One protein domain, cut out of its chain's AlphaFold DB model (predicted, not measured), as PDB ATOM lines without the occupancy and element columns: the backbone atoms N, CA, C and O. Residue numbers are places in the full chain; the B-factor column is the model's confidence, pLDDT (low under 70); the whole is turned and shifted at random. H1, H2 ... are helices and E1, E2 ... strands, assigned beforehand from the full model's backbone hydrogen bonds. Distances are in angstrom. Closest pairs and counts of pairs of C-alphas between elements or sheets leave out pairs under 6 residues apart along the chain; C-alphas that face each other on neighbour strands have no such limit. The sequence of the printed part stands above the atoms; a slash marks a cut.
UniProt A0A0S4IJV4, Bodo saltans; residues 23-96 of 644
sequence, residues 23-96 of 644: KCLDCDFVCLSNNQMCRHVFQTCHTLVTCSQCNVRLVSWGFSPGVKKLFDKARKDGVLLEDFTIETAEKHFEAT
ATOM      1  N   LYS A  23     232.721 209.913 154.133       92.00
ATOM      2  CA  LYS A  23     231.795 210.487 155.122       92.00
ATOM      3  C   LYS A  23     231.195 209.375 155.973       92.00
ATOM      4  O   LYS A  23     230.954 208.285 155.455       92.00
ATOM      5  N   CYS A  24     230.987 209.636 157.261       88.75
ATOM      6  CA  CYS A  24     230.162 208.766 158.095       88.75
ATOM      7  C   CYS A  24     228.697 208.847 157.613       88.75
ATOM      8  O   CYS A  24     228.312 209.836 156.988       88.75
ATOM      9  N   LEU A  25     227.900 207.796 157.830       84.06
ATOM     10  CA  LEU A  25     226.489 207.786 157.418       84.06
ATOM     11  C   LEU A  25     225.572 208.395 158.487       84.06
ATOM     12  O   LEU A  25     224.576 209.017 158.139       84.06
ATOM     13  N   ASP A  26     225.935 208.263 159.764       88.06
ATOM     14  CA  ASP A  26     225.126 208.723 160.902       88.06
ATOM     15  C   ASP A  26     225.546 210.110 161.424       88.06
ATOM     16  O   ASP A  26     224.923 210.650 162.334       88.06
ATOM     17  N   CYS A  27     226.614 210.705 160.877       91.69
ATOM     18  CA  CYS A  27     226.978 212.099 161.141       91.69
ATOM     19  C   CYS A  27     227.833 212.714 160.024       91.69
ATOM     20  O   CYS A  27     228.497 212.008 159.267       91.69
ATOM     21  N   ASP A  28     227.918 214.044 159.995       90.31
ATOM     22  CA  ASP A  28     228.697 214.809 159.008       90.31
ATOM     23  C   ASP A  28     230.230 214.685 159.138       90.31
ATOM     24  O   ASP A  28     230.974 215.422 158.486       90.31
ATOM     25  N   PHE A  29     230.746 213.771 159.968       91.81
ATOM     26  CA  PHE A  29     232.186 213.626 160.162       91.81
ATOM     27  C   PHE A  29     232.878 213.074 158.908       91.81
ATOM     28  O   PHE A  29     232.514 212.031 158.352       91.81
ATOM     29  N   VAL A  30     233.920 213.786 158.479       91.88
ATOM     30  CA  VAL A  30     234.657 213.526 157.243       91.88
ATOM     31  C   VAL A  30     236.000 212.870 157.560       91.88
ATOM     32  O   VAL A  30     236.852 213.451 158.226       91.88
ATOM     33  N   CYS A  31     236.209 211.660 157.049       92.38
ATOM     34  CA  CYS A  31     237.440 210.892 157.204       92.38
ATOM     35  C   CYS A  31     238.277 210.930 155.921       92.38
ATOM     36  O   CYS A  31     237.805 210.612 154.832       92.38
ATOM     37  N   LEU A  32     239.563 211.241 156.062       91.81
ATOM     38  CA  LEU A  32     240.537 211.291 154.968       91.81
ATOM     39  C   LEU A  32     241.125 209.908 154.627       91.81
ATOM     40  O   LEU A  32     241.903 209.778 153.688       91.81
ATOM     41  N   SER A  33     240.799 208.866 155.403       91.94
ATOM     42  CA  SER A  33     241.243 207.486 155.162       91.94
ATOM     43  C   SER A  33     240.339 206.448 155.834       91.94
ATOM     44  O   SER A  33     239.686 206.741 156.840       91.94
ATOM     45  N   ASN A  34     240.388 205.197 155.357       89.00
ATOM     46  CA  ASN A  34     239.725 204.054 156.006       89.00
ATOM     47  C   ASN A  34     240.146 203.886 157.478       89.00
ATOM     48  O   ASN A  34     239.325 203.508 158.306       89.00
ATOM     49  N   ASN A  35     241.399 204.205 157.832       91.31
ATOM     50  CA  ASN A  35     241.883 204.125 159.214       91.31
ATOM     51  C   ASN A  35     241.238 205.183 160.123       91.31
ATOM     52  O   ASN A  35     240.947 204.890 161.282       91.31
ATOM     53  N   GLN A  36     240.993 206.395 159.609       92.62
ATOM     54  CA  GLN A  36     240.209 207.399 160.333       92.62
ATOM     55  C   GLN A  36     238.747 206.963 160.461       92.62
ATOM     56  O   GLN A  36     238.211 207.049 161.559       92.62
ATOM     57  N   MET A  37     238.148 206.393 159.407       92.75
ATOM     58  CA  MET A  37     236.770 205.885 159.471       92.75
ATOM     59  C   MET A  37     236.619 204.748 160.492       92.75
ATOM     60  O   MET A  37     235.716 204.787 161.317       92.75
ATOM     61  N   CYS A  38     237.544 203.782 160.523       90.88
ATOM     62  CA  CYS A  38     237.515 202.697 161.511       90.88
ATOM     63  C   CYS A  38     237.651 203.219 162.951       90.88
ATOM     64  O   CYS A  38     236.983 202.706 163.843       90.88
ATOM     65  N   ARG A  39     238.488 204.244 163.187       91.31
ATOM     66  CA  ARG A  39     238.601 204.897 164.505       91.31
ATOM     67  C   ARG A  39     237.341 205.674 164.874       91.31
ATOM     68  O   ARG A  39     236.903 205.572 166.010       91.31
ATOM     69  N   HIS A  40     236.753 206.396 163.923       92.50
ATOM     70  CA  HIS A  40     235.505 207.132 164.118       92.50
ATOM     71  C   HIS A  40     234.354 206.187 164.481       92.50
ATOM     72  O   HIS A  40     233.727 206.366 165.520       92.50
ATOM     73  N   VAL A  41     234.144 205.126 163.693       90.25
ATOM     74  CA  VAL A  41     233.162 204.055 163.957       90.25
ATOM     75  C   VAL A  41     233.407 203.386 165.314       90.25
ATOM     76  O   VAL A  41     232.464 203.174 166.068       90.25
ATOM     77  N   PHE A  42     234.665 203.112 165.667       88.88
ATOM     78  CA  PHE A  42     235.031 202.559 166.977       88.88
ATOM     79  C   PHE A  42     234.686 203.502 168.146       88.88
ATOM     80  O   PHE A  42     234.194 203.045 169.171       88.88
ATOM     81  N   GLN A  43     234.933 204.807 168.001       90.06
ATOM     82  CA  GLN A  43     234.721 205.800 169.062       90.06
ATOM     83  C   GLN A  43     233.255 206.214 169.228       90.06
ATOM     84  O   GLN A  43     232.816 206.472 170.344       90.06
ATOM     85  N   THR A  44     232.510 206.307 168.128       90.75
ATOM     86  CA  THR A  44     231.128 206.824 168.111       90.75
ATOM     87  C   THR A  44     230.069 205.729 168.052       90.75
ATOM     88  O   THR A  44     228.894 206.009 168.259       90.75
ATOM     89  N   CYS A  45     230.459 204.486 167.752       86.75
ATOM     90  CA  CYS A  45     229.552 203.379 167.436       86.75
ATOM     91  C   CYS A  45     228.620 203.632 166.231       86.75
ATOM     92  O   CYS A  45     227.682 202.867 166.012       86.75
ATOM     93  N   HIS A  46     228.887 204.657 165.414       86.88
ATOM     94  CA  HIS A  46     228.147 204.921 164.179       86.88
ATOM     95  C   HIS A  46     228.332 203.779 163.167       86.88
ATOM     96  O   HIS A  46     229.364 203.109 163.143       86.88
ATOM     97  N   THR A  47     227.349 203.563 162.296       72.31
ATOM     98  CA  THR A  47     227.248 202.470 161.311       72.31
ATOM     99  C   THR A  47     227.220 201.047 161.888       72.31
ATOM    100  O   THR A  47     227.247 200.082 161.122       72.31
ATOM    101  N   LEU A  48     227.134 200.896 163.217       82.06
ATOM    102  CA  LEU A  48     226.953 199.606 163.884       82.06
ATOM    103  C   LEU A  48     225.464 199.264 163.982       82.06
ATOM    104  O   LEU A  48     224.756 199.765 164.856       82.06
ATOM    105  N   VAL A  49     224.987 198.362 163.125       80.31
ATOM    106  CA  VAL A  49     223.623 197.829 163.251       80.31
ATOM    107  C   VAL A  49     223.617 196.800 164.379       80.31
ATOM    108  O   VAL A  49     224.330 195.802 164.305       80.31
ATOM    109  N   THR A  50     222.836 197.032 165.434       78.94
ATOM    110  CA  THR A  50     222.699 196.064 166.535       78.94
ATOM    111  C   THR A  50     221.607 195.054 166.186       78.94
ATOM    112  O   THR A  50     220.475 195.445 165.901       78.94
ATOM    113  N   CYS A  51     221.927 193.761 166.200       76.88
ATOM    114  CA  CYS A  51     220.942 192.701 166.013       76.88
ATOM    115  C   CYS A  51     220.045 192.597 167.256       76.88
ATOM    116  O   CYS A  51     220.523 192.337 168.360       76.88
ATOM    117  N   SER A  52     218.736 192.772 167.076       68.69
ATOM    118  CA  SER A  52     217.758 192.817 168.172       68.69
ATOM    119  C   SER A  52     217.568 191.488 168.914       68.69
ATOM    120  O   SER A  52     217.045 191.498 170.023       68.69
ATOM    121  N   GLN A  53     217.985 190.357 168.334       73.25
ATOM    122  CA  GLN A  53     217.801 189.028 168.937       73.25
ATOM    123  C   GLN A  53     218.949 188.599 169.865       73.25
ATOM    124  O   GLN A  53     218.747 187.770 170.745       73.25
ATOM    125  N   CYS A  54     220.151 189.145 169.675       79.94
ATOM    126  CA  CYS A  54     221.382 188.666 170.322       79.94
ATOM    127  C   CYS A  54     222.335 189.794 170.759       79.94
ATOM    128  O   CYS A  54     223.414 189.525 171.280       79.94
ATOM    129  N   ASN A  55     221.961 191.056 170.518       72.50
ATOM    130  CA  ASN A  55     222.725 192.266 170.833       72.50
ATOM    131  C   ASN A  55     224.101 192.399 170.128       72.50
ATOM    132  O   ASN A  55     224.883 193.296 170.449       72.50
ATOM    133  N   VAL A  56     224.400 191.544 169.140       79.38
ATOM    134  CA  VAL A  56     225.632 191.600 168.327       79.38
ATOM    135  C   VAL A  56     225.631 192.854 167.452       79.38
ATOM    136  O   VAL A  56     224.634 193.164 166.798       79.38
ATOM    137  N   ARG A  57     226.763 193.567 167.400       76.88
ATOM    138  CA  ARG A  57     226.931 194.763 166.557       76.88
ATOM    139  C   ARG A  57     227.613 194.420 165.237       76.88
ATOM    140  O   ARG A  57     228.745 193.938 165.213       76.88
ATOM    141  N   LEU A  58     226.920 194.707 164.140       80.19
ATOM    142  CA  LEU A  58     227.325 194.385 162.777       80.19
ATOM    143  C   LEU A  58     228.035 195.575 162.130       80.19
ATOM    144  O   LEU A  58     227.489 196.675 162.059       80.19
ATOM    145  N   VAL A  59     229.247 195.335 161.623       83.75
ATOM    146  CA  VAL A  59     230.052 196.314 160.873       83.75
ATOM    147  C   VAL A  59     229.966 195.995 159.378       83.75
ATOM    148  O   VAL A  59     230.050 194.828 158.986       83.75
ATOM    149  N   SER A  60     229.887 197.021 158.525       77.06
ATOM    150  CA  SER A  60     230.060 196.850 157.074       77.06
ATOM    151  C   SER A  60     231.403 196.180 156.740       77.06
ATOM    152  O   SER A  60     232.449 196.523 157.302       77.06
ATOM    153  N   TRP A  61     231.379 195.227 155.802       76.62
ATOM    154  CA  TRP A  61     232.489 194.315 155.491       76.62
ATOM    155  C   TRP A  61     233.837 195.029 155.289       76.62
ATOM    156  O   TRP A  61     234.844 194.631 155.874       76.62
ATOM    157  N   GLY A  62     233.841 196.154 154.564       78.94
ATOM    158  CA  GLY A  62     235.050 196.938 154.270       78.94
ATOM    159  C   GLY A  62     235.749 197.571 155.485       78.94
ATOM    160  O   GLY A  62     236.922 197.927 155.384       78.94
ATOM    161  N   PHE A  63     235.072 197.693 156.634       83.94
ATOM    162  CA  PHE A  63     235.647 198.243 157.872       83.94
ATOM    163  C   PHE A  63     235.889 197.183 158.957       83.94
ATOM    164  O   PHE A  63     236.672 197.428 159.877       83.94
ATOM    165  N   SER A  64     235.287 195.993 158.835       81.44
ATOM    166  CA  SER A  64     235.374 194.912 159.830       81.44
ATOM    167  C   SER A  64     236.816 194.578 160.273       81.44
ATOM    168  O   SER A  64     237.074 194.610 161.481       81.44
ATOM    169  N   PRO A  65     237.813 194.385 159.379       81.62
ATOM    170  CA  PRO A  65     239.188 194.085 159.803       81.62
ATOM    171  C   PRO A  65     239.873 195.225 160.574       81.62
ATOM    172  O   PRO A  65     240.756 194.973 161.394       81.62
ATOM    173  N   GLY A  66     239.501 196.479 160.296       83.69
ATOM    174  CA  GLY A  66     240.055 197.660 160.961       83.69
ATOM    175  C   GLY A  66     239.423 197.897 162.329       83.69
ATOM    176  O   GLY A  66     240.140 198.089 163.310       83.69
ATOM    177  N   VAL A  67     238.093 197.810 162.411       82.12
ATOM    178  CA  VAL A  67     237.336 197.939 163.666       82.12
ATOM    179  C   VAL A  67     237.679 196.793 164.621       82.12
ATOM    180  O   VAL A  67     238.018 197.053 165.774       82.12
ATOM    181  N   LYS A  68     237.729 195.539 164.145       84.00
ATOM    182  CA  LYS A  68     238.112 194.382 164.972       84.00
ATOM    183  C   LYS A  68     239.492 194.552 165.619       84.00
ATOM    184  O   LYS A  68     239.629 194.330 166.816       84.00
ATOM    185  N   LYS A  69     240.494 195.039 164.874       87.00
ATOM    186  CA  LYS A  69     241.835 195.335 165.420       87.00
ATOM    187  C   LYS A  69     241.820 196.394 166.530       87.00
ATOM    188  O   LYS A  69     242.675 196.335 167.409       87.00
ATOM    189  N   LEU A  70     240.890 197.352 166.499       86.88
ATOM    190  CA  LEU A  70     240.744 198.360 167.556       86.88
ATOM    191  C   LEU A  70     240.096 197.765 168.814       86.88
ATOM    192  O   LEU A  70     240.611 197.994 169.905       86.88
ATOM    193  N   PHE A  71     239.058 196.933 168.672       81.94
ATOM    194  CA  PHE A  71     238.450 196.199 169.793       81.94
ATOM    195  C   PHE A  71     239.418 195.192 170.433       81.94
ATOM    196  O   PHE A  71     239.582 195.184 171.651       81.94
ATOM    197  N   ASP A  72     240.129 194.399 169.628       83.75
ATOM    198  CA  ASP A  72     241.134 193.452 170.130       83.75
ATOM    199  C   ASP A  72     242.316 194.167 170.807       83.75
ATOM    200  O   ASP A  72     242.911 193.621 171.736       83.75
ATOM    201  N   LYS A  73     242.649 195.397 170.380       88.44
ATOM    202  CA  LYS A  73     243.625 196.238 171.079       88.44
ATOM    203  C   LYS A  73     243.069 196.761 172.406       88.44
ATOM    204  O   LYS A  73     243.722 196.578 173.423       88.44
ATOM    205  N   ALA A  74     241.871 197.345 172.421       82.56
ATOM    206  CA  ALA A  74     241.251 197.865 173.643       82.56
ATOM    207  C   ALA A  74     241.111 196.783 174.732       82.56
ATOM    208  O   ALA A  74     241.436 197.036 175.891       82.56
ATOM    209  N   ARG A  75     240.750 195.550 174.340       84.50
ATOM    210  CA  ARG A  75     240.709 194.383 175.237       84.50
ATOM    211  C   ARG A  75     242.089 194.032 175.814       84.50
ATOM    212  O   ARG A  75     242.184 193.696 176.989       84.50
ATOM    213  N   LYS A  76     243.163 194.115 175.015       88.62
ATOM    214  CA  LYS A  76     244.551 193.904 175.484       88.62
ATOM    215  C   LYS A  76     245.050 195.025 176.395       88.62
ATOM    216  O   LYS A  76     245.788 194.749 177.330       88.62
ATOM    217  N   ASP A  77     244.626 196.256 176.131       89.44
ATOM    218  CA  ASP A  77     244.976 197.445 176.911       89.44
ATOM    219  C   ASP A  77     244.163 197.547 178.229       89.44
ATOM    220  O   ASP A  77     244.293 198.526 178.960       89.44
ATOM    221  N   GLY A  78     243.323 196.550 178.550       86.12
ATOM    222  CA  GLY A  78     242.532 196.495 179.787       86.12
ATOM    223  C   GLY A  78     241.339 197.456 179.828       86.12
ATOM    224  O   GLY A  78     240.769 197.682 180.894       86.12
ATOM    225  N   VAL A  79     240.949 198.030 178.686       85.38
ATOM    226  CA  VAL A  79     239.791 198.924 178.596       85.38
ATOM    227  C   VAL A  79     238.518 198.084 178.654       85.38
ATOM    228  O   VAL A  79     238.214 197.347 177.714       85.38
ATOM    229  N   LEU A  80     237.768 198.219 179.750       64.12
ATOM    230  CA  LEU A  80     236.430 197.647 179.903       64.12
ATOM    231  C   LEU A  80     235.456 198.342 178.945       64.12
ATOM    232  O   LEU A  80     234.826 199.344 179.272       64.12
ATOM    233  N   LEU A  81     235.363 197.794 177.740       70.62
ATOM    234  CA  LEU A  81     234.181 197.918 176.900       70.62
ATOM    235  C   LEU A  81     233.141 196.928 177.444       70.62
ATOM    236  O   LEU A  81     233.514 195.825 177.842       70.62
ATOM    237  N   GLU A  82     231.862 197.311 177.454       64.06
ATOM    238  CA  GLU A  82     230.756 196.368 177.693       64.06
ATOM    239  C   GLU A  82     230.869 195.178 176.716       64.06
ATOM    240  O   GLU A  82     231.501 195.316 175.664       64.06
ATOM    241  N   ASP A  83     230.304 194.012 177.055       58.03
ATOM    242  CA  ASP A  83     230.534 192.737 176.347       58.03
ATOM    243  C   ASP A  83     230.005 192.726 174.894       58.03
ATOM    244  O   ASP A  83     228.979 192.135 174.561       58.03
ATOM    245  N   PHE A  84     230.737 193.384 173.993       66.06
ATOM    246  CA  PHE A  84     230.422 193.493 172.576       66.06
ATOM    247  C   PHE A  84     231.118 192.394 171.770       66.06
ATOM    248  O   PHE A  84     232.339 192.406 171.568       66.06
ATOM    249  N   THR A  85     230.314 191.496 171.207       69.81
ATOM    250  CA  THR A  85     230.731 190.624 170.106       69.81
ATOM    251  C   THR A  85     230.523 191.357 168.781       69.81
ATOM    252  O   THR A  85     229.471 191.960 168.550       69.81
ATOM    253  N   ILE A  86     231.537 191.322 167.911       66.00
ATOM    254  CA  ILE A  86     231.508 191.955 166.587       66.00
ATOM    255  C   ILE A  86     231.632 190.887 165.518       66.00
ATOM    256  O   ILE A  86     232.658 190.209 165.412       66.00
ATOM    257  N   GLU A  87     230.604 190.813 164.684       69.25
ATOM    258  CA  GLU A  87     230.527 189.908 163.547       69.25
ATOM    259  C   GLU A  87     230.254 190.698 162.263       69.25
ATOM    260  O   GLU A  87     229.753 191.827 162.282       69.25
ATOM    261  N   THR A  88     230.615 190.120 161.120       66.31
ATOM    262  CA  THR A  88     230.122 190.614 159.832       66.31
ATOM    263  C   THR A  88     228.667 190.190 159.666       66.31
ATOM    264  O   THR A  88     228.297 189.090 160.073       66.31
ATOM    265  N   ALA A  89     227.849 191.043 159.044       54.41
ATOM    266  CA  ALA A  89     226.420 190.777 158.852       54.41
ATOM    267  C   ALA A  89     226.140 189.417 158.187       54.41
ATOM    268  O   ALA A  89     225.215 188.728 158.594       54.41
ATOM    269  N   GLU A  90     226.981 189.006 157.233       53.25
ATOM    270  CA  GLU A  90     226.910 187.701 156.557       53.25
ATOM    271  C   GLU A  90     227.060 186.535 157.547       53.25
ATOM    272  O   GLU A  90     226.151 185.721 157.667       53.25
ATOM    273  N   LYS A  91     228.136 186.517 158.348       64.56
ATOM    274  CA  LYS A  91     228.380 185.456 159.341       64.56
ATOM    275  C   LYS A  91     227.299 185.393 160.411       64.56
ATOM    276  O   LYS A  91     226.930 184.310 160.852       64.56
ATOM    277  N   HIS A  92     226.791 186.553 160.818       69.06
ATOM    278  CA  HIS A  92     225.729 186.615 161.811       69.06
ATOM    279  C   HIS A  92     224.403 186.053 161.272       69.06
ATOM    280  O   HIS A  92     223.685 185.338 161.970       69.06
ATOM    281  N   PHE A  93     224.093 186.349 160.007       54.94
ATOM    282  CA  PHE A  93     222.905 185.853 159.319       54.94
ATOM    283  C   PHE A  93     222.982 184.338 159.067       54.94
ATOM    284  O   PHE A  93     222.008 183.627 159.298       54.94
ATOM    285  N   GLU A  94     224.157 183.831 158.683       65.50
ATOM    286  CA  GLU A  94     224.425 182.392 158.551       65.50
ATOM    287  C   GLU A  94     224.251 181.666 159.899       65.50
ATOM    288  O   GLU A  94     223.495 180.699 159.996       65.50
ATOM    289  N   ALA A  95     224.872 182.173 160.971       66.31
ATOM    290  CA  ALA A  95     224.795 181.568 162.302       66.31
ATOM    291  C   ALA A  95     223.369 181.541 162.889       66.31
ATOM    292  O   ALA A  95     222.996 180.578 163.563       66.31
ATOM    293  N   THR A  96     222.556 182.572 162.627       58.09
ATOM    294  CA  THR A  96     221.173 182.660 163.138       58.09
ATOM    295  C   THR A  96     220.166 181.830 162.335       58.09
ATOM    296  O   THR A  96     219.185 181.366 162.920       58.09
TER     297      THR A  96
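AT A GLANCE: This is residues 23 to 96 of the 644 residues of a protein of Bodo saltans (UniProt A0A0S4IJV4). A very small sheet of two short strands, E1 and E2, lies near the middle, with helices at both sides: H2 and, beyond it, H1 on one side, and H3 on the other. H1 and H2 pack at a steep angle, and the far end of H2 with the turn after it, residues 72 to 78, sticks out. The 74 printed residues hold three named helices and two named strands in the order H1, E1, H2, E2, H3; the sheet is parallel and the class is mostly helix. The whole is compact, with a radius of gyration of the C-alphas of 12.4 A, and spans 35 by 29 by 18 A.

HOW THE PARTS SIT: E1, residues 57 to 59, and E2, residues 86 to 88, are parallel neighbours at 47 degrees; C-alphas 57 and 86 face each other at 5.4 A, but no backbone N and O across the pair are within hydrogen-bond range. Residues 49 to 50 form a short antiparallel pairing with residues 57 to 58 of E1. With H2, residues 64 to 76, the strands make a strand-helix-strand unit, two parallel neighbour strands with a helix between, and its crossover is right-handed. The closest C-alphas of H2 and E2, those of Ser 64 and Thr 88, are 6.8 A apart. H1, residues 34 to 44, touches H2, which meets it with residues 66 to 71 alone; the closest C-alphas, of Cys 38 and Val 67, are 5.2 A apart. Their lines stand at a steep tilt of 55 degrees, the same way. The closest C-alphas of E1 and H3, residues 89 to 96, are those of Leu 58 and Ala 89, 5.4 A apart. H3 is apart from H1 and H2. In H1, H2 and H3 every O i to N i+4 pair is within hydrogen-bond range.

IN THESE COORDINATES: E1 is 6.7 A long and E2 7.0 A. H2 measures 18.2 A, from C-alpha 64 at (235.374, 194.912, 159.830); H1 measures 15.1 A, from C-alpha 34 at (239.725, 204.054, 156.006). H3 measures 10.6 A, ending at C-alpha 96 at (221.173, 182.660, 163.138).

THE WHOLE: The farthest C-alphas, of Leu 32 and Thr 96, are 35.5 A apart. The printed part has no cut, and the link from H1 to E1 is long, with 12 residues. Mean pLDDT of the printed part is 80.1; residues 52, 80 and 82 to 96 are under 70.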